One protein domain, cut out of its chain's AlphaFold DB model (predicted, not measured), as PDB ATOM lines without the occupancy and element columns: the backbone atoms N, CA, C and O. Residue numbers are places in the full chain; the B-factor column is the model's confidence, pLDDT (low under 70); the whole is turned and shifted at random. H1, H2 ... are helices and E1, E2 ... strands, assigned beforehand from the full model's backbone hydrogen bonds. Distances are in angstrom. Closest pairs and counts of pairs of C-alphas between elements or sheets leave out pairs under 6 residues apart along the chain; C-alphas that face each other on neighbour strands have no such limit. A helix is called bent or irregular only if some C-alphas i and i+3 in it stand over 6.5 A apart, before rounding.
ATOM      1  N   PRO A  40     -32.516 -28.774 -55.119       43.25
ATOM      2  CA  PRO A  40     -31.467 -29.739 -54.836       43.25
ATOM      3  C   PRO A  40     -31.283 -29.866 -53.317       43.25
ATOM      4  O   PRO A  40     -31.431 -28.894 -52.570       43.25
ATOM      5  N   ALA A  41     -30.873 -31.050 -52.850       40.78
ATOM      6  CA  ALA A  41     -30.596 -31.343 -51.438       40.78
ATOM      7  C   ALA A  41     -29.653 -30.326 -50.757       40.78
ATOM      8  O   ALA A  41     -29.540 -30.309 -49.538       40.78
ATOM      9  N   SER A  42     -28.984 -29.454 -51.515       38.00
ATOM     10  CA  SER A  42     -28.149 -28.366 -51.028       38.00
ATOM     11  C   SER A  42     -28.885 -27.201 -50.342       38.00
ATOM     12  O   SER A  42     -28.239 -26.425 -49.647       38.00
ATOM     13  N   ALA A  43     -30.198 -27.039 -50.488       37.09
ATOM     14  CA  ALA A  43     -30.900 -25.904 -49.870       37.09
ATOM     15  C   ALA A  43     -31.405 -26.160 -48.442       37.09
ATOM     16  O   ALA A  43     -31.746 -25.222 -47.724       37.09
ATOM     17  N   LEU A  44     -31.429 -27.422 -48.009       44.75
ATOM     18  CA  LEU A  44     -31.791 -27.776 -46.641       44.75
ATOM     19  C   LEU A  44     -30.628 -27.467 -45.675       44.75
ATOM     20  O   LEU A  44     -29.462 -27.614 -46.074       44.75
ATOM     21  N   PRO A  45     -30.926 -27.113 -44.402       44.41
ATOM     22  CA  PRO A  45     -29.945 -27.076 -43.314       44.41
ATOM     23  C   PRO A  45     -29.032 -28.291 -43.389       44.41
ATOM     24  O   PRO A  45     -29.524 -29.393 -43.637       44.41
ATOM     25  N   MET A  46     -27.731 -28.149 -43.132       46.69
ATOM     26  CA  MET A  46     -26.782 -29.272 -43.231       46.69
ATOM     27  C   MET A  46     -27.234 -30.504 -42.412       46.69
ATOM     28  O   MET A  46     -26.970 -31.649 -42.777       46.69
ATOM     29  N   ILE A  47     -27.989 -30.251 -41.341       42.97
ATOM     30  CA  ILE A  47     -28.597 -31.234 -40.441       42.97
ATOM     31  C   ILE A  47     -29.896 -31.847 -41.014       42.97
ATOM     32  O   ILE A  47     -30.126 -33.048 -40.869       42.97
ATOM     33  N   ALA A  48     -30.702 -31.079 -41.754       37.62
ATOM     34  CA  ALA A  48     -31.900 -31.554 -42.456       37.62
ATOM     35  C   ALA A  48     -31.583 -32.269 -43.786       37.62
ATOM     36  O   ALA A  48     -32.305 -33.194 -44.159       37.62
ATOM     37  N   ARG A  49     -30.449 -31.956 -44.442       47.44
ATOM     38  CA  ARG A  49     -29.930 -32.728 -45.596       47.44
ATOM     39  C   ARG A  49     -29.781 -34.216 -45.286       47.44
ATOM     40  O   ARG A  49     -29.836 -35.040 -46.191       47.44
ATOM     41  N   ARG A  50     -29.582 -34.574 -44.011       42.38
ATOM     42  CA  ARG A  50     -29.363 -35.962 -43.591       42.38
ATOM     43  C   ARG A  50     -30.625 -36.757 -43.292       42.38
ATOM     44  O   ARG A  50     -30.553 -37.976 -43.384       42.38
ATOM     45  N   LYS A  51     -31.763 -36.123 -42.983       39.19
ATOM     46  CA  LYS A  51     -33.032 -36.860 -42.818       39.19
ATOM     47  C   LYS A  51     -33.618 -37.318 -44.158       39.19
ATOM     48  O   LYS A  51     -34.245 -38.367 -44.205       39.19
ATOM     49  N   GLY A  52     -33.353 -36.579 -45.239       34.25
ATOM     50  CA  GLY A  52     -33.755 -36.939 -46.606       34.25
ATOM     51  C   GLY A  52     -32.816 -37.913 -47.329       34.25
ATOM     52  O   GLY A  52     -33.119 -38.319 -48.446       34.25
ATOM     53  N   MET A  53     -31.690 -38.312 -46.726       31.39
ATOM     54  CA  MET A  53     -30.902 -39.435 -47.229       31.39
ATOM     55  C   MET A  53     -31.360 -40.715 -46.519       31.39
ATOM     56  O   MET A  53     -30.932 -40.941 -45.384       31.39
ATOM     57  N   PRO A  54     -32.092 -41.631 -47.178       36.06
ATOM     58  CA  PRO A  54     -32.174 -43.040 -46.764       36.06
ATOM     59  C   PRO A  54     -30.802 -43.768 -46.817       36.06
ATOM     60  O   PRO A  54     -30.714 -44.964 -47.065       36.06
ATOM     61  N   GLY A  55     -29.687 -43.065 -46.597       39.78
ATOM     62  CA  GLY A  55     -28.425 -43.347 -47.271       39.78
ATOM     63  C   GLY A  55     -27.152 -43.228 -46.442       39.78
ATOM     64  O   GLY A  55     -26.093 -43.287 -47.041       39.78
ATOM     65  N   ASN A  56     -27.192 -43.117 -45.108       46.50
ATOM     66  CA  ASN A  56     -25.989 -43.414 -44.298       46.50
ATOM     67  C   ASN A  56     -25.877 -44.907 -43.972       46.50
ATOM     68  O   ASN A  56     -24.783 -45.402 -43.712       46.50
ATOM     69  N   ALA A  57     -26.991 -45.641 -44.054       47.31
ATOM     70  CA  ALA A  57     -26.937 -47.089 -44.120       47.31
ATOM     71  C   ALA A  57     -26.343 -47.530 -45.458       47.31
ATOM     72  O   ALA A  57     -25.614 -48.496 -45.461       47.31
ATOM     73  N   LEU A  58     -26.565 -46.826 -46.574       45.91
ATOM     74  CA  LEU A  58     -26.131 -47.290 -47.894       45.91
ATOM     75  C   LEU A  58     -24.606 -47.483 -48.040       45.91
ATOM     76  O   LEU A  58     -24.223 -48.579 -48.417       45.91
ATOM     77  N   PRO A  59     -23.704 -46.538 -47.706       52.22
ATOM     78  CA  PRO A  59     -22.268 -46.794 -47.767       52.22
ATOM     79  C   PRO A  59     -21.842 -47.832 -46.725       52.22
ATOM     80  O   PRO A  59     -20.970 -48.640 -47.020       52.22
ATOM     81  N   TYR A  60     -22.487 -47.893 -45.553       52.84
ATOM     82  CA  TYR A  60     -22.238 -48.948 -44.565       52.84
ATOM     83  C   TYR A  60     -22.689 -50.324 -45.052       52.84
ATOM     84  O   TYR A  60     -21.961 -51.281 -44.861       52.84
ATOM     85  N   LEU A  61     -23.843 -50.425 -45.707       53.53
ATOM     86  CA  LEU A  61     -24.449 -51.630 -46.260       53.53
ATOM     87  C   LEU A  61     -23.734 -52.057 -47.532       53.53
ATOM     88  O   LEU A  61     -23.578 -53.245 -47.723       53.53
ATOM     89  N   ILE A  62     -23.253 -51.128 -48.360       58.59
ATOM     90  CA  ILE A  62     -22.377 -51.404 -49.505       58.59
ATOM     91  C   ILE A  62     -21.025 -51.895 -48.990       58.59
ATOM     92  O   ILE A  62     -20.530 -52.909 -49.463       58.59
ATOM     93  N   THR A  63     -20.445 -51.241 -47.979       59.06
ATOM     94  CA  THR A  63     -19.194 -51.709 -47.368       59.06
ATOM     95  C   THR A  63     -19.399 -53.076 -46.723       59.06
ATOM     96  O   THR A  63     -18.605 -53.973 -46.963       59.06
ATOM     97  N   LEU A  64     -20.493 -53.299 -45.989       59.12
ATOM     98  CA  LEU A  64     -20.832 -54.604 -45.423       59.12
ATOM     99  C   LEU A  64     -21.053 -55.632 -46.543       59.12
ATOM    100  O   LEU A  64     -20.486 -56.713 -46.493       59.12
ATOM    101  N   ALA A  65     -21.814 -55.298 -47.582       62.38
ATOM    102  CA  ALA A  65     -22.152 -56.196 -48.683       62.38
ATOM    103  C   ALA A  65     -20.968 -56.505 -49.601       62.38
ATOM    104  O   ALA A  65     -20.993 -57.539 -50.250       62.38
ATOM    105  N   LEU A  66     -19.934 -55.662 -49.657       63.41
ATOM    106  CA  LEU A  66     -18.713 -55.928 -50.424       63.41
ATOM    107  C   LEU A  66     -17.632 -56.594 -49.565       63.41
ATOM    108  O   LEU A  66     -16.994 -57.549 -50.000       63.41
ATOM    109  N   VAL A  67     -17.443 -56.137 -48.325       64.94
ATOM    110  CA  VAL A  67     -16.396 -56.644 -47.426       64.94
ATOM    111  C   VAL A  67     -16.777 -58.007 -46.848       64.94
ATOM    112  O   VAL A  67     -15.922 -58.883 -46.764       64.94
ATOM    113  N   THR A  68     -18.047 -58.239 -46.509       64.94
ATOM    114  CA  THR A  68     -18.493 -59.522 -45.934       64.94
ATOM    115  C   THR A  68     -18.285 -60.704 -46.886       64.94
ATOM    116  O   THR A  68     -17.674 -61.674 -46.448       64.94
ATOM    117  N   PRO A  69     -18.695 -60.677 -48.171       64.19
ATOM    118  CA  PRO A  69     -18.449 -61.803 -49.067       64.19
ATOM    119  C   PRO A  69     -16.970 -61.991 -49.397       64.19
ATOM    120  O   PRO A  69     -16.552 -63.133 -49.535       64.19
ATOM    121  N   VAL A  70     -16.154 -60.930 -49.450       66.62
ATOM    122  CA  VAL A  70     -14.694 -61.077 -49.606       66.62
ATOM    123  C   VAL A  70     -14.092 -61.762 -48.382       66.62
ATOM    124  O   VAL A  70     -13.324 -62.707 -48.539       66.62
ATOM    125  N   LEU A  71     -14.490 -61.356 -47.171       63.75
ATOM    126  CA  LEU A  71     -14.047 -61.982 -45.925       63.75
ATOM    127  C   LEU A  71     -14.498 -63.443 -45.827       63.75
ATOM    128  O   LEU A  71     -13.682 -64.306 -45.507       63.75
ATOM    129  N   VAL A  72     -15.759 -63.731 -46.154       64.19
ATOM    130  CA  VAL A  72     -16.324 -65.088 -46.184       64.19
ATOM    131  C   VAL A  72     -15.637 -65.940 -47.254       64.19
ATOM    132  O   VAL A  72     -15.264 -67.074 -46.976       64.19
ATOM    133  N   TRP A  73     -15.377 -65.401 -48.445       68.75
ATOM    134  CA  TRP A  73     -14.647 -66.104 -49.501       68.75
ATOM    135  C   TRP A  73     -13.199 -66.397 -49.092       68.75
ATOM    136  O   TRP A  73     -12.735 -67.523 -49.267       68.75
ATOM    137  N   THR A  74     -12.490 -65.441 -48.476       61.31
ATOM    138  CA  THR A  74     -11.158 -65.714 -47.910       61.31
ATOM    139  C   THR A  74     -11.213 -66.741 -46.784       61.31
ATOM    140  O   THR A  74     -10.323 -67.576 -46.694       61.31
ATOM    141  N   PHE A  75     -12.260 -66.732 -45.956       60.84
ATOM    142  CA  PHE A  75     -12.447 -67.692 -44.871       60.84
ATOM    143  C   PHE A  75     -12.638 -69.120 -45.392       60.84
ATOM    144  O   PHE A  75     -11.940 -70.033 -44.954       60.84
ATOM    145  N   ILE A  76     -13.533 -69.290 -46.369       60.56
ATOM    146  CA  ILE A  76     -13.848 -70.580 -46.991       60.56
ATOM    147  C   ILE A  76     -12.618 -71.152 -47.704       60.56
ATOM    148  O   ILE A  76     -12.302 -72.326 -47.540       60.56
ATOM    149  N   ASN A  77     -11.879 -70.327 -48.452       59.56
ATOM    150  CA  ASN A  77     -10.742 -70.814 -49.235       59.56
ATOM    151  C   ASN A  77      -9.464 -71.040 -48.417       59.56
ATOM    152  O   ASN A  77      -8.564 -71.736 -48.877       59.56
ATOM    153  N   LEU A  78      -9.355 -70.470 -47.211       63.78
ATOM    154  CA  LEU A  78      -8.147 -70.604 -46.393       63.78
ATOM    155  C   LEU A  78      -8.136 -71.827 -45.468       63.78
ATOM    156  O   LEU A  78      -7.067 -72.133 -44.940       63.78
ATOM    157  N   ASN A  79      -9.277 -72.511 -45.305       54.09
ATOM    158  CA  ASN A  79      -9.502 -73.875 -44.786       54.09
ATOM    159  C   ASN A  79      -8.624 -74.379 -43.614       54.09
ATOM    160  O   ASN A  79      -8.465 -75.575 -43.394       54.09
ATOM    161  N   SER A  80      -8.040 -73.466 -42.846       62.44
ATOM    162  CA  SER A  80      -7.120 -73.751 -41.755       62.44
ATOM    163  C   SER A  80      -7.710 -73.157 -40.495       62.44
ATOM    164  O   SER A  80      -8.061 -71.977 -40.470       62.44
ATOM    165  N   PHE A  81      -7.768 -73.951 -39.428       57.78
ATOM    166  CA  PHE A  81      -8.250 -73.554 -38.101       57.78
ATOM    167  C   PHE A  81      -7.654 -72.214 -37.616       57.78
ATOM    168  O   PHE A  81      -8.317 -71.450 -36.920       57.78
ATOM    169  N   ALA A  82      -6.444 -71.870 -38.072       56.88
ATOM    170  CA  ALA A  82      -5.780 -70.584 -37.857       56.88
ATOM    171  C   ALA A  82      -6.542 -69.338 -38.382       56.88
ATOM    172  O   ALA A  82      -6.265 -68.230 -37.931       56.88
ATOM    173  N   CYS A  83      -7.518 -69.484 -39.290       57.12
ATOM    174  CA  CYS A  83      -8.339 -68.381 -39.822       57.12
ATOM    175  C   CYS A  83      -9.667 -68.161 -39.065       57.12
ATOM    176  O   CYS A  83     -10.317 -67.136 -39.268       57.12
ATOM    177  N   SER A  84     -10.048 -69.066 -38.153       60.25
ATOM    178  CA  SER A  84     -11.248 -68.939 -37.301       60.25
ATOM    179  C   SER A  84     -11.179 -67.755 -36.330       60.25
ATOM    180  O   SER A  84     -12.141 -67.002 -36.181       60.25
ATOM    181  N   ILE A  85     -10.008 -67.534 -35.732       60.72
ATOM    182  CA  ILE A  85      -9.762 -66.481 -34.741       60.72
ATOM    183  C   ILE A  85      -9.894 -65.067 -35.338       60.72
ATOM    184  O   ILE A  85     -10.634 -64.262 -34.768       60.72
ATOM    185  N   PRO A  86      -9.254 -64.720 -36.477       63.16
ATOM    186  CA  PRO A  86      -9.430 -63.396 -37.073       63.16
ATOM    187  C   PRO A  86     -10.866 -63.151 -37.554       63.16
ATOM    188  O   PRO A  86     -11.346 -62.028 -37.441       63.16
ATOM    189  N   PHE A  87     -11.587 -64.178 -38.016       61.50
ATOM    190  CA  PHE A  87     -13.004 -64.043 -38.367       61.50
ATOM    191  C   PHE A  87     -13.878 -63.764 -37.137       61.50
ATOM    192  O   PHE A  87     -14.697 -62.846 -37.160       61.50
ATOM    193  N   GLY A  88     -13.643 -64.476 -36.032       68.50
ATOM    194  CA  GLY A  88     -14.296 -64.205 -34.751       68.50
ATOM    195  C   GLY A  88     -14.020 -62.788 -34.242       68.50
ATOM    196  O   GLY A  88     -14.948 -62.093 -33.837       68.50
ATOM    197  N   LEU A  89     -12.774 -62.310 -34.340       66.38
ATOM    198  CA  LEU A  89     -12.419 -60.931 -33.988       66.38
ATOM    199  C   LEU A  89     -13.130 -59.906 -34.870       66.38
ATOM    200  O   LEU A  89     -13.624 -58.913 -34.352       66.38
ATOM    201  N   VAL A  90     -13.226 -60.148 -36.178       72.12
ATOM    202  CA  VAL A  90     -13.967 -59.265 -37.083       72.12
ATOM    203  C   VAL A  90     -15.449 -59.222 -36.704       72.12
ATOM    204  O   VAL A  90     -16.007 -58.135 -36.584       72.12
ATOM    205  N   LEU A  91     -16.075 -60.369 -36.431       71.50
ATOM    206  CA  LEU A  91     -17.469 -60.416 -35.984       71.50
ATOM    207  C   LEU A  91     -17.682 -59.723 -34.632       71.50
ATOM    208  O   LEU A  91     -18.675 -59.022 -34.476       71.50
ATOM    209  N   ILE A  92     -16.752 -59.858 -33.681       70.44
ATOM    210  CA  ILE A  92     -16.800 -59.140 -32.397       70.44
ATOM    211  C   ILE A  92     -16.651 -57.635 -32.629       70.44
ATOM    212  O   ILE A  92     -17.414 -56.850 -32.075       70.44
ATOM    213  N   VAL A  93     -15.711 -57.217 -33.476       71.94
ATOM    214  CA  VAL A  93     -15.497 -55.807 -33.812       71.94
ATOM    215  C   VAL A  93     -16.748 -55.220 -34.462       71.94
ATOM    216  O   VAL A  93     -17.225 -54.190 -34.001       71.94
ATOM    217  N   PHE A  94     -17.349 -55.876 -35.455       72.31
ATOM    218  CA  PHE A  94     -18.601 -55.401 -36.055       72.31
ATOM    219  C   PHE A  94     -19.776 -55.457 -35.070       72.31
ATOM    220  O   PHE A  94     -20.547 -54.501 -34.977       72.31
ATOM    221  N   GLY A  95     -19.886 -56.537 -34.298       72.69
ATOM    222  CA  GLY A  95     -20.934 -56.750 -33.305       72.69
ATOM    223  C   GLY A  95     -20.878 -55.776 -32.129       72.69
ATOM    224  O   GLY A  95     -21.917 -55.502 -31.545       72.69
ATOM    225  N   VAL A  96     -19.710 -55.215 -31.806       69.12
ATOM    226  CA  VAL A  96     -19.536 -54.212 -30.743       69.12
ATOM    227  C   VAL A  96     -19.544 -52.793 -31.311       69.12
ATOM    228  O   VAL A  96     -20.258 -51.938 -30.791       69.12
ATOM    229  N   LEU A  97     -18.805 -52.522 -32.392       66.31
ATOM    230  CA  LEU A  97     -18.669 -51.167 -32.937       66.31
ATOM    231  C   LEU A  97     -19.969 -50.636 -33.536       66.31
ATOM    232  O   LEU A  97     -20.247 -49.453 -33.377       66.31
ATOM    233  N   ILE A  98     -20.779 -51.469 -34.201       70.06
ATOM    234  CA  ILE A  98     -22.049 -51.012 -34.788       70.06
ATOM    235  C   ILE A  98     -23.037 -50.552 -33.700       70.06
ATOM    236  O   ILE A  98     -23.512 -49.415 -33.783       70.06
ATOM    237  N   PRO A  99     -23.384 -51.368 -32.682       70.25
ATOM    238  CA  PRO A  99     -24.273 -50.911 -31.618       70.25
ATOM    239  C   PRO A  99     -23.652 -49.797 -30.776       70.25
ATOM    240  O   PRO A  99     -24.375 -48.880 -30.399       70.25
ATOM    241  N   TRP A 100     -22.332 -49.802 -30.554       69.31
ATOM    242  CA  TRP A 100     -21.653 -48.693 -29.881       69.31
ATOM    243  C   TRP A 100     -21.762 -47.385 -30.677       69.31
ATOM    244  O   TRP A 100     -22.116 -46.353 -30.114       69.31
ATOM    245  N   GLY A 101     -21.563 -47.426 -31.997       66.69
ATOM    246  CA  GLY A 101     -21.755 -46.285 -32.892       66.69
ATOM    247  C   GLY A 101     -23.203 -45.788 -32.890       66.69
ATOM    248  O   GLY A 101     -23.440 -44.586 -32.781       66.69
ATOM    249  N   LYS A 102     -24.189 -46.700 -32.906       71.25
ATOM    250  CA  LYS A 102     -25.612 -46.346 -32.743       71.25
ATOM    251  C   LYS A 102     -25.891 -45.678 -31.396       71.25
ATOM    252  O   LYS A 102     -26.590 -44.669 -31.362       71.25
ATOM    253  N   GLN A 103     -25.345 -46.209 -30.304       70.75
ATOM    254  CA  GLN A 103     -25.515 -45.654 -28.961       70.75
ATOM    255  C   GLN A 103     -24.885 -44.260 -28.849       70.75
ATOM    256  O   GLN A 103     -25.525 -43.334 -28.353       70.75
ATOM    257  N   MET A 104     -23.665 -44.086 -29.364       61.84
ATOM    258  CA  MET A 104     -22.980 -42.791 -29.403       61.84
ATOM    259  C   MET A 104     -23.746 -41.780 -30.263       61.84
ATOM    260  O   MET A 104     -23.903 -40.630 -29.861       61.84
ATOM    261  N   TYR A 105     -24.284 -42.206 -31.411       66.19
ATOM    262  CA  TYR A 105     -25.128 -41.360 -32.252       66.19
ATOM    263  C   TYR A 105     -26.415 -40.940 -31.530       66.19
ATOM    264  O   TYR A 105     -26.791 -39.773 -31.598       66.19
ATOM    265  N   GLY A 106     -27.059 -41.862 -30.809       71.12
ATOM    266  CA  GLY A 106     -28.239 -41.571 -29.991       71.12
ATOM    267  C   GLY A 106     -27.949 -40.563 -28.877       71.12
ATOM    268  O   GLY A 106     -28.688 -39.596 -28.731       71.12
ATOM    269  N   SER A 107     -26.837 -40.734 -28.154       68.12
ATOM    270  CA  SER A 107     -26.397 -39.783 -27.122       68.12
ATOM    271  C   SER A 107     -26.146 -38.395 -27.707       68.12
ATOM    272  O   SER A 107     -26.624 -37.404 -27.168       68.12
ATOM    273  N   LEU A 108     -25.449 -38.318 -28.846       64.50
ATOM    274  CA  LEU A 108     -25.159 -37.049 -29.513       64.50
ATOM    275  C   LEU A 108     -26.433 -36.376 -30.034       64.50
ATOM    276  O   LEU A 108     -26.554 -35.157 -29.948       64.50
ATOM    277  N   ALA A 109     -27.387 -37.145 -30.564       71.69
ATOM    278  CA  ALA A 109     -28.688 -36.620 -30.972       71.69
ATOM    279  C   ALA A 109     -29.482 -36.073 -29.773       71.69
ATOM    280  O   ALA A 109     -30.113 -35.025 -29.901       71.69
ATOM    281  N   GLY A 110     -29.402 -36.739 -28.617       72.62
ATOM    282  CA  GLY A 110     -29.985 -36.272 -27.357       72.62
ATOM    283  C   GLY A 110     -29.396 -34.938 -26.896       72.62
ATOM    284  O   GLY A 110     -30.147 -33.991 -26.673       72.62
ATOM    285  N   ASP A 111     -28.066 -34.823 -26.857       73.12
ATOM    286  CA  ASP A 111     -27.378 -33.579 -26.480       73.12
ATOM    287  C   ASP A 111     -27.752 -32.414 -27.413       73.12
ATOM    288  O   ASP A 111     -27.942 -31.280 -26.974       73.12
ATOM    289  N   TRP A 112     -27.889 -32.688 -28.715       72.12
ATOM    290  CA  TRP A 112     -28.322 -31.704 -29.711       72.12
ATOM    291  C   TRP A 112     -29.758 -31.244 -29.512       72.12
ATOM    292  O   TRP A 112     -30.045 -30.055 -29.643       72.12
ATOM    293  N   MET A 113     -30.647 -32.183 -29.206       79.31
ATOM    294  CA  MET A 113     -32.039 -31.887 -28.908       79.31
ATOM    295  C   MET A 113     -32.146 -31.029 -27.645       79.31
ATOM    296  O   MET A 113     -32.842 -30.018 -27.649       79.31
ATOM    297  N   GLU A 114     -31.403 -31.363 -26.588       77.94
ATOM    298  CA  GLU A 114     -31.358 -30.541 -25.379       77.94
ATOM    299  C   GLU A 114     -30.782 -29.145 -25.668       77.94
ATOM    300  O   GLU A 114     -31.320 -28.134 -25.211       77.94
ATOM    301  N   TRP A 115     -29.719 -29.066 -26.475       80.88
ATOM    302  CA  TRP A 115     -29.097 -27.806 -26.877       80.88
ATOM    303  C   TRP A 115     -30.047 -26.906 -27.673       80.88
ATOM    304  O   TRP A 115     -30.127 -25.707 -27.383       80.88
ATOM    305  N   SER A 116     -30.793 -27.463 -28.635       81.81
ATOM    306  CA  SER A 116     -31.769 -26.708 -29.427       81.81
ATOM    307  C   SER A 116     -32.919 -26.199 -28.567       81.81
ATOM    308  O   SER A 116     -33.231 -25.009 -28.611       81.81
ATOM    309  N   ILE A 117     -33.461 -27.057 -27.694       84.81
ATOM    310  CA  ILE A 117     -34.529 -26.692 -26.754       84.81
ATOM    311  C   ILE A 117     -34.064 -25.564 -25.826       84.81
ATOM    312  O   ILE A 117     -34.769 -24.567 -25.655       84.81
ATOM    313  N   ARG A 118     -32.845 -25.661 -25.277       87.88
ATOM    314  CA  ARG A 118     -32.261 -24.638 -24.392       87.88
ATOM    315  C   ARG A 118     -32.170 -23.262 -25.056       87.88
ATOM    316  O   ARG A 118     -32.344 -22.250 -24.382       87.88
ATOM    317  N   HIS A 119     -31.941 -23.223 -26.367       86.06
ATOM    318  CA  HIS A 119     -31.846 -21.990 -27.153       86.06
ATOM    319  C   HIS A 119     -33.139 -21.656 -27.902       86.06
ATOM    320  O   HIS A 119     -33.105 -20.878 -28.854       86.06
ATOM    321  N   LYS A 120     -34.281 -22.225 -27.489       93.06
ATOM    322  CA  LYS A 120     -35.597 -21.980 -28.107       93.06
ATOM    323  C   LYS A 120     -35.572 -22.139 -29.632       93.06
ATOM    324  O   LYS A 120     -36.204 -21.364 -30.349       93.06
ATOM    325  N   ASP A 121     -34.761 -23.078 -30.115       89.31
ATOM    326  CA  ASP A 121     -34.514 -23.361 -31.529       89.31
ATOM    327  C   ASP A 121     -33.993 -22.178 -32.368       89.31
ATOM    328  O   ASP A 121     -33.908 -22.250 -33.595       89.31
ATOM    329  N   CYS A 122     -33.552 -21.098 -31.718       92.75
ATOM    330  CA  CYS A 122     -32.872 -19.975 -32.350       92.75
ATOM    331  C   CYS A 122     -31.383 -20.298 -32.500       92.75
ATOM    332  O   CYS A 122     -30.532 -19.673 -31.873       92.75
ATOM    333  N   ILE A 123     -31.063 -21.306 -33.308       89.38
ATOM    334  CA  ILE A 123     -29.687 -21.698 -33.618       89.38
ATOM    335  C   ILE A 123     -29.486 -21.625 -35.127       89.38
ATOM    336  O   ILE A 123     -30.298 -22.143 -35.893       89.38
ATOM    337  N   CYS A 124     -28.374 -21.035 -35.564       87.12
ATOM    338  CA  CYS A 124     -28.030 -20.951 -36.976       87.12
ATOM    339  C   CYS A 124     -28.001 -22.345 -37.628       87.12
ATOM    340  O   CYS A 124     -27.206 -23.208 -37.253       87.12
ATOM    341  N   LEU A 125     -28.827 -22.533 -38.659       83.19
ATOM    342  CA  LEU A 125     -29.007 -23.798 -39.385       83.19
ATOM    343  C   LEU A 125     -27.751 -24.299 -40.112       83.19
ATOM    344  O   LEU A 125     -27.633 -25.492 -40.403       83.19
ATOM    345  N   ASP A 126     -26.827 -23.390 -40.417       81.31
ATOM    346  CA  ASP A 126     -25.600 -23.708 -41.143       81.31
ATOM    347  C   ASP A 126     -24.442 -24.031 -40.200       81.31
ATOM    348  O   ASP A 126     -23.636 -24.917 -40.478       81.31
ATOM    349  N   CYS A 127     -24.337 -23.305 -39.087       77.25
ATOM    350  CA  CYS A 127     -23.110 -23.284 -38.298       77.25
ATOM    351  C   CYS A 127     -23.290 -23.556 -36.800       77.25
ATOM    352  O   CYS A 127     -22.295 -23.644 -36.086       77.25
ATOM    353  N   GLY A 128     -24.528 -23.719 -36.325       81.69
ATOM    354  CA  GLY A 128     -24.824 -24.090 -34.940       81.69
ATOM    355  C   GLY A 128     -24.657 -22.974 -33.902       81.69
ATOM    356  O   GLY A 128     -24.809 -23.247 -32.715       81.69
ATOM    357  N   GLU A 129     -24.347 -21.741 -34.316       85.00
ATOM    358  CA  GLU A 129     -24.218 -20.597 -33.403       85.00
ATOM    359  C   GLU A 129     -25.586 -20.234 -32.792       85.00
ATOM    360  O   GLU A 129     -26.563 -20.143 -33.547       85.00
ATOM    361  N   PRO A 130     -25.692 -20.028 -31.466       90.00
ATOM    362  CA  PRO A 130     -26.921 -19.551 -30.846       90.00
ATOM    363  C   PRO A 130     -27.216 -18.112 -31.283       90.00
ATOM    364  O   PRO A 130     -26.352 -17.243 -31.259       90.00
ATOM    365  N   LEU A 131     -28.461 -17.866 -31.667       93.19
ATOM    366  CA  LEU A 131     -28.972 -16.578 -32.137       93.19
ATOM    367  C   LEU A 131     -29.982 -15.980 -31.146       93.19
ATOM    368  O   LEU A 131     -30.607 -14.971 -31.424       93.19
ATOM    369  N   THR A 132     -30.153 -16.576 -29.963       93.50
ATOM    370  CA  THR A 132     -31.152 -16.142 -28.968       93.50
ATOM    371  C   THR A 132     -31.005 -14.694 -28.507       93.50
ATOM    372  O   THR A 132     -31.999 -14.095 -28.108       93.50
ATOM    373  N   SER A 133     -29.784 -14.154 -28.512       93.81
ATOM    374  CA  SER A 133     -29.479 -12.763 -28.148       93.81
ATOM    375  C   SER A 133     -29.482 -11.804 -29.337       93.81
ATOM    376  O   SER A 133     -29.386 -10.596 -29.143       93.81
ATOM    377  N   GLU A 134     -29.550 -12.337 -30.551       95.38
ATOM    378  CA  GLU A 134     -29.454 -11.577 -31.789       95.38
ATOM    379  C   GLU A 134     -30.846 -11.078 -32.230       95.38
ATOM    380  O   GLU A 134     -31.874 -11.570 -31.746       95.38
ATOM    381  N   PRO A 135     -30.933 -10.081 -33.133       96.38
ATOM    382  CA  PRO A 135     -32.213  -9.649 -33.690       96.38
ATOM    383  C   PRO A 135     -32.958 -10.798 -34.387       96.38
ATOM    384  O   PRO A 135     -32.355 -11.743 -34.893       96.38
ATOM    385  N   SER A 136     -34.291 -10.698 -34.465       95.00
ATOM    386  CA  SER A 136     -35.153 -11.747 -35.036       95.00
ATOM    387  C   SER A 136     -34.871 -12.062 -36.505       95.00
ATOM    388  O   SER A 136     -35.189 -13.155 -36.975       95.00
ATOM    389  N   THR A 137     -34.263 -11.127 -37.227       95.00
ATOM    390  CA  THR A 137     -33.714 -11.313 -38.566       95.00
ATOM    391  C   THR A 137     -32.347 -10.649 -38.638       95.00
ATOM    392  O   THR A 137     -32.107  -9.619 -38.007       95.00
ATOM    393  N   GLY A 138     -31.426 -11.241 -39.391       93.38
ATOM    394  CA  GLY A 138     -30.070 -10.715 -39.482       93.38
ATOM    395  C   GLY A 138     -29.139 -11.618 -40.269       93.38
ATOM    396  O   GLY A 138     -29.572 -12.476 -41.038       93.38
ATOM    397  N   THR A 139     -27.840 -11.424 -40.063       90.75
ATOM    398  CA  THR A 139     -26.802 -12.337 -40.548       90.75
ATOM    399  C   THR A 139     -26.110 -12.958 -39.352       90.75
ATOM    400  O   THR A 139     -25.859 -12.287 -38.356       90.75
ATOM    401  N   CYS A 140     -25.851 -14.261 -39.414       86.75
ATOM    402  CA  CYS A 140     -25.229 -14.964 -38.305       86.75
ATOM    403  C   CYS A 140     -23.822 -14.388 -38.066       86.75
ATOM    404  O   CYS A 140     -23.027 -14.364 -39.012       86.75
ATOM    405  N   PRO A 141     -23.466 -13.986 -36.834       85.38
ATOM    406  CA  PRO A 141     -22.174 -13.355 -36.555       85.38
ATOM    407  C   PRO A 141     -20.988 -14.294 -36.827       85.38
ATOM    408  O   PRO A 141     -19.892 -13.839 -37.153       85.38
ATOM    409  N   ALA A 142     -21.205 -15.611 -36.749       77.94
ATOM    410  CA  ALA A 142     -20.180 -16.605 -37.037       77.94
ATOM    411  C   ALA A 142     -20.022 -16.866 -38.546       77.94
ATOM    412  O   ALA A 142     -18.912 -16.765 -39.077       77.94
ATOM    413  N   CYS A 143     -21.108 -17.241 -39.242       77.69
ATOM    414  CA  CYS A 143     -21.037 -17.732 -40.629       77.69
ATOM    415  C   CYS A 143     -21.468 -16.726 -41.688       77.69
ATOM    416  O   CYS A 143     -21.379 -17.035 -42.878       77.69
ATOM    417  N   THR A 144     -21.947 -15.550 -41.285       85.62
ATOM    418  CA  THR A 144     -22.509 -14.495 -42.144       85.62
ATOM    419  C   THR A 144     -23.739 -14.907 -42.958       85.62
ATOM    420  O   THR A 144     -24.233 -14.116 -43.754       85.62
ATOM    421  N   GLN A 145     -24.274 -16.119 -42.760       83.44
ATOM    422  CA  GLN A 145     -25.487 -16.552 -43.449       83.44
ATOM    423  C   GLN A 145     -26.685 -15.762 -42.937       83.44
ATOM    424  O   GLN A 145     -26.824 -15.601 -41.717       83.44
ATOM    425  N   PRO A 146     -27.562 -15.286 -43.830       89.25
ATOM    426  CA  PRO A 146     -28.760 -14.610 -43.393       89.25
ATOM    427  C   PRO A 146     -29.685 -15.599 -42.681       89.25
ATOM    428  O   PRO A 146     -29.738 -16.791 -43.008       89.25
ATOM    429  N   TYR A 147     -30.406 -15.121 -41.679       91.69
ATOM    430  CA  TYR A 147     -31.324 -15.936 -40.902       91.69
ATOM    431  C   TYR A 147     -32.563 -15.138 -40.500       91.69
ATOM    432  O   TYR A 147     -32.545 -13.910 -40.407       91.69
ATOM    433  N   SER A 148     -33.631 -15.874 -40.214       94.69
ATOM    434  CA  SER A 148     -34.714 -15.420 -39.344       94.69
ATOM    435  C   SER A 148     -34.864 -16.414 -38.193       94.69
ATOM    436  O   SER A 148     -34.602 -17.604 -38.376       94.69
ATOM    437  N   HIS A 149     -35.259 -15.951 -37.006       94.81
ATOM    438  CA  HIS A 149     -35.551 -16.842 -35.878       94.81
ATOM    439  C   HIS A 149     -36.618 -17.859 -36.264       94.81
ATOM    440  O   HIS A 149     -36.428 -19.041 -36.020       94.81
ATOM    441  N   GLU A 150     -37.657 -17.424 -36.973       93.69
ATOM    442  CA  GLU A 150     -38.723 -18.288 -37.473       93.69
ATOM    443  C   GLU A 150     -38.192 -19.410 -38.384       93.69
ATOM    444  O   GLU A 150     -38.521 -20.575 -38.180       93.69
ATOM    445  N   SER A 151     -37.295 -19.102 -39.335       88.88
ATOM    446  CA  SER A 151     -36.694 -20.133 -40.201       88.88
ATOM    447  C   SER A 151     -35.763 -21.077 -39.455       88.88
ATOM    448  O   SER A 151     -35.773 -22.277 -39.734       88.88
ATOM    449  N   CYS A 152     -35.001 -20.573 -38.483       91.31
ATOM    450  CA  CYS A 152     -34.173 -21.419 -37.627       91.31
ATOM    451  C   CYS A 152     -35.041 -22.364 -36.795       91.31
ATOM    452  O   CYS A 152     -34.836 -23.577 -36.841       91.31
ATOM    453  N   GLN A 153     -36.053 -21.821 -36.118       93.44
ATOM    454  CA  GLN A 153     -36.995 -22.577 -35.304       93.44
ATOM    455  C   GLN A 153     -37.686 -23.653 -36.132       93.44
ATOM    456  O   GLN A 153     -37.637 -24.827 -35.772       93.44
ATOM    457  N   TRP A 154     -38.238 -23.280 -37.287       91.19
ATOM    458  CA  TRP A 154     -38.859 -24.227 -38.203       91.19
ATOM    459  C   TRP A 154     -37.890 -25.344 -38.609       91.19
ATOM    460  O   TRP A 154     -38.227 -26.520 -38.510       91.19
ATOM    461  N   GLY A 155     -36.654 -25.009 -38.995       85.44
ATOM    462  CA  GLY A 155     -35.666 -26.002 -39.422       85.44
ATOM    463  C   GLY A 155     -35.298 -27.010 -38.327       85.44
ATOM    464  O   GLY A 155     -35.171 -28.204 -38.609       85.44
ATOM    465  N   TRP A 156     -35.170 -26.558 -37.079       87.44
ATOM    466  CA  TRP A 156     -34.859 -27.422 -35.934       87.44
ATOM    467  C   TRP A 156     -36.048 -28.262 -35.475       87.44
ATOM    468  O   TRP A 156     -35.879 -29.454 -35.214       87.44
ATOM    469  N   ARG A 157     -37.255 -27.691 -35.459       89.00
ATOM    470  CA  ARG A 157     -38.499 -28.430 -35.201       89.00
ATOM    471  C   ARG A 157     -38.740 -29.500 -36.265       89.00
ATOM    472  O   ARG A 157     -39.003 -30.658 -35.942       89.00
ATOM    473  N   ARG A 158     -38.508 -29.172 -37.545       86.31
ATOM    474  CA  ARG A 158     -38.583 -30.143 -38.650       86.31
ATOM    475  C   ARG A 158     -37.541 -31.239 -38.476       86.31
ATOM    476  O   ARG A 158     -37.826 -32.413 -38.700       86.31
ATOM    477  N   TRP A 159     -36.335 -30.887 -38.029       82.31
ATOM    478  CA  TRP A 159     -35.311 -31.874 -37.696       82.31
ATOM    479  C   TRP A 159     -35.680 -32.754 -36.498       82.31
ATOM    480  O   TRP A 159     -35.190 -33.875 -36.422       82.31
ATOM    481  N   ARG A 160     -36.565 -32.350 -35.591       84.69
ATOM    482  CA  ARG A 160     -37.079 -33.250 -34.545       84.69
ATOM    483  C   ARG A 160     -38.282 -34.083 -34.976       84.69
ATOM    484  O   ARG A 160     -38.574 -35.068 -34.315       84.69
ATOM    485  N   ASN A 161     -38.845 -33.805 -36.153       86.19
ATOM    486  CA  ASN A 161     -40.150 -34.319 -36.580       86.19
ATOM    487  C   ASN A 161     -41.262 -33.908 -35.600       86.19
ATOM    488  O   ASN A 161     -42.097 -34.738 -35.254       86.19
ATOM    489  N   ASP A 162     -41.255 -32.655 -35.135       88.31
ATOM    490  CA  ASP A 162     -42.369 -32.125 -34.346       88.31
ATOM    491  C   ASP A 162     -43.659 -32.201 -35.204       88.31
ATOM    492  O   ASP A 162     -43.681 -31.699 -36.331       88.31
ATOM    493  N   GLU A 163     -44.699 -32.880 -34.705       88.81
ATOM    494  CA  GLU A 163     -45.927 -33.204 -35.464       88.81
ATOM    495  C   GLU A 163     -46.799 -31.980 -35.774       88.81
ATOM    496  O   GLU A 163     -47.593 -31.998 -36.710       88.81
ATOM    497  N   ASP A 164     -46.646 -30.906 -35.002       90.75
ATOM    498  CA  ASP A 164     -47.433 -29.676 -35.079       90.75
ATOM    499  C   ASP A 164     -46.795 -28.597 -35.970       90.75
ATOM    500  O   ASP A 164     -47.209 -27.436 -35.958       90.75
ATOM    501  N   LEU A 165     -45.759 -28.954 -36.731       90.00
ATOM    502  CA  LEU A 165     -45.057 -28.020 -37.597       90.00
ATOM    503  C   LEU A 165     -45.745 -27.894 -38.960       90.00
ATOM    504  O   LEU A 165     -45.951 -28.887 -39.653       90.00
ATOM    505  N   GLU A 166     -46.012 -26.659 -39.385       90.75
ATOM    506  CA  GLU A 166     -46.470 -26.381 -40.748       90.75
ATOM    507  C   GLU A 166     -45.485 -26.943 -41.789       90.75
ATOM    508  O   GLU A 166     -44.268 -26.770 -41.675       90.75
ATOM    509  N   ASP A 167     -45.997 -27.596 -42.835       87.75
ATOM    510  CA  ASP A 167     -45.149 -28.218 -43.861       87.75
ATOM    511  C   ASP A 167     -44.378 -27.199 -44.710       87.75
ATOM    512  O   ASP A 167     -43.325 -27.517 -45.271       87.75
ATOM    513  N   THR A 168     -44.880 -25.967 -44.808       86.81
ATOM    514  CA  THR A 168     -44.238 -24.907 -45.583       86.81
ATOM    515  C   THR A 168     -43.183 -24.177 -44.753       86.81
ATOM    516  O   THR A 168     -43.523 -23.611 -43.715       86.81
ATOM    517  N   PRO A 169     -41.915 -24.120 -45.204       84.62
ATOM    518  CA  PRO A 169     -40.888 -23.369 -44.500       84.62
ATOM    519  C   PRO A 169     -41.152 -21.857 -44.589       84.62
ATOM    520  O   PRO A 169     -41.526 -21.361 -45.659       84.62
ATOM    521  N   PRO A 170     -40.895 -21.096 -43.513       87.38
ATOM    522  CA  PRO A 170     -40.970 -19.642 -43.548       87.38
ATOM    523  C   PRO A 170     -39.895 -19.076 -44.486       87.38
ATOM    524  O   PRO A 170     -38.813 -19.649 -44.663       87.38
ATOM    525  N   ALA A 171     -40.185 -17.926 -45.099       80.25
ATOM    526  CA  ALA A 171     -39.272 -17.295 -46.045       80.25
ATOM    527  C   ALA A 171     -37.961 -16.892 -45.350       80.25
ATOM    528  O   ALA A 171     -37.956 -16.168 -44.350       80.25
ATOM    529  N   ARG A 172     -36.828 -17.338 -45.900       78.00
ATOM    530  CA  ARG A 172     -35.508 -16.915 -45.425       78.00
ATOM    531  C   ARG A 172     -35.217 -15.507 -45.964       78.00
ATOM    532  O   ARG A 172     -35.419 -15.273 -47.158       78.00
ATOM    533  N   PRO A 173     -34.764 -14.559 -45.127       77.00
ATOM    534  CA  PRO A 173     -34.412 -13.234 -45.614       77.00
ATOM    535  C   PRO A 173     -33.163 -13.319 -46.497       77.00
ATOM    536  O   PRO A 173     -32.155 -13.890 -46.094       77.00
ATOM    537  N   GLY A 174     -33.223 -12.724 -47.686       75.56
ATOM    538  CA  GLY A 174     -32.070 -12.539 -48.568       75.56
ATOM    539  C   GLY A 174     -31.576 -13.789 -49.320       75.56
ATOM    540  O   GLY A 174     -31.985 -14.918 -49.043       75.56
ATOM    541  N   PRO A 175     -30.695 -13.587 -50.316       75.44
ATOM    542  CA  PRO A 175     -30.056 -14.676 -51.042       75.44
ATOM    543  C   PRO A 175     -29.059 -15.414 -50.143       75.44
ATOM    544  O   PRO A 175     -28.383 -14.808 -49.309       75.44
ATOM    545  N   LEU A 176     -28.923 -16.726 -50.346       69.88
ATOM    546  CA  LEU A 176     -27.851 -17.495 -49.717       69.88
ATOM    547  C   LEU A 176     -26.508 -16.943 -50.198       69.88
ATOM    548  O   LEU A 176     -26.201 -16.971 -51.391       69.88
ATOM    549  N   LEU A 177     -25.712 -16.427 -49.267       71.56
ATOM    550  CA  LEU A 177     -24.372 -15.955 -49.581       71.56
ATOM    551  C   LEU A 177     -23.447 -17.166 -49.761       71.56
ATOM    552  O   LEU A 177     -23.615 -18.164 -49.045       71.56
ATOM    553  N   PRO A 178     -22.456 -17.111 -50.676       62.53
ATOM    554  CA  PRO A 178     -21.445 -18.154 -50.775       62.53
ATOM    555  C   PRO A 178     -20.846 -18.375 -49.389       62.53
ATOM    556  O   PRO A 178     -20.418 -17.426 -48.726       62.53
ATOM    557  N   THR A 179     -20.892 -19.622 -48.916       53.69
ATOM    558  CA  THR A 179     -20.509 -19.963 -47.548       53.69
ATOM    559  C   THR A 179     -19.064 -19.561 -47.320       53.69
ATOM    560  O   THR A 179     -18.145 -20.253 -47.763       53.69
ATOM    561  N   ARG A 180     -18.847 -18.457 -46.597       51.94
ATOM    562  CA  ARG A 180     -17.552 -18.224 -45.967       51.94
ATOM    563  C   ARG A 180     -17.296 -19.429 -45.066       51.94
ATOM    564  O   ARG A 180     -18.235 -19.859 -44.387       51.94
ATOM    565  N   PRO A 181     -16.086 -20.015 -45.078       46.06
ATOM    566  CA  PRO A 181     -15.752 -21.098 -44.176       46.06
ATOM    567  C   PRO A 181     -15.928 -20.550 -42.770       46.06
ATOM    568  O   PRO A 181     -15.114 -19.774 -42.271       46.06
ATOM    569  N   CYS A 182     -17.066 -20.873 -42.173       42.91
ATOM    570  CA  CYS A 182     -17.364 -20.387 -40.858       42.91
ATOM    571  C   CYS A 182     -16.272 -20.934 -39.944       42.91
ATOM    572  O   CYS A 182     -15.987 -22.139 -39.998       42.91
ATOM    573  N   ARG A 183     -15.704 -20.096 -39.063       47.97
ATOM    574  CA  ARG A 183     -14.861 -20.588 -37.955       47.97
ATOM    575  C   ARG A 183     -15.563 -21.743 -37.213       47.97
ATOM    576  O   ARG A 183     -14.880 -22.598 -36.651       47.97
ATOM    577  N   SER A 184     -16.901 -21.806 -37.304       41.62
ATOM    578  CA  SER A 184     -17.782 -22.806 -36.714       41.62
ATOM    579  C   SER A 184     -18.366 -23.908 -37.606       41.62
ATOM    580  O   SER A 184     -19.092 -24.734 -37.057       41.62
ATOM    581  N   ILE A 185     -17.986 -24.096 -38.887       39.47
ATOM    582  CA  ILE A 185     -18.336 -25.376 -39.586       39.47
ATOM    583  C   ILE A 185     -17.814 -26.583 -38.773       39.47
ATOM    584  O   ILE A 185     -18.267 -27.718 -38.890       39.47
ATOM    585  N   LEU A 186     -16.878 -26.298 -37.867       39.72
ATOM    586  CA  LEU A 186     -16.221 -27.205 -36.955       39.72
ATOM    587  C   LEU A 186     -16.601 -27.042 -35.476       39.72
ATOM    588  O   LEU A 186     -16.175 -27.885 -34.686       39.72
ATOM    589  N   THR A 187     -17.334 -25.988 -35.096       40.66
ATOM    590  CA  THR A 187     -17.781 -25.746 -33.709       40.66
ATOM    591  C   THR A 187     -19.292 -25.864 -33.526       40.66
ATOM    592  O   THR A 187     -19.717 -26.043 -32.392       40.66
TER     593      THR A 187
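AT A GLANCE: This is residues 40 to 187 of the 327 residues of an uncharacterized protein of Phycisphaerae bacterium (UniProt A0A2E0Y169). A long helical hairpin, H1 and H2, makes the length, with a small head of E1, E2, H3 and loops at the end of H2. The printed part has 148 residues, in the order H1, H2, E1, E2, H3, and is mostly helix with one antiparallel strand pair. It is a loose rod, radius of gyration of the C-alphas 21.5 A, spanning 69 by 32 by 29 A.

IN THESE COORDINATES: H1, residues 57 to 78, starts at C-alpha (-26.937, -47.089, -44.120) and measures 30.2 A. H2, residues 81 to 118, measures 56.2 A and is only just irregular: C-alphas 82 and 85 are 6.51 A apart. E1 is residues 137 to 139, 7.3 A; E2 is 146 to 148, 7.2 A. H3, residues 149 to 160, 16.5 A, ends at C-alpha (-37.079, -33.250, -34.545).

HOW THE PARTS SIT: Hairpin H1 and H2 touch with residues 71 to 75 and 83 to 87 alone, closest C-alphas Phe 75 and Cys 83, 6.5 A, opposite ways at a shallow tilt of 12 degrees. H2 and H3 are close but not clearly touching, closest C-alphas Ser 116 and Trp 156, 7.2 A. In hairpin E1 and E2, N 147 and O 138 are within hydrogen-bond range, 2.8 A. Each O i to N i+4 pair is within range in H3, 16 of 18 in H1, 31 of 34 in H2.

THE WHOLE: The farthest C-alphas, Ser 80 and Pro 135, are 69.3 A apart. The printed part has no cut; H2 to E1 is a long link. Model pLDDT is under 70 for 69 residues, among them 40 to 89.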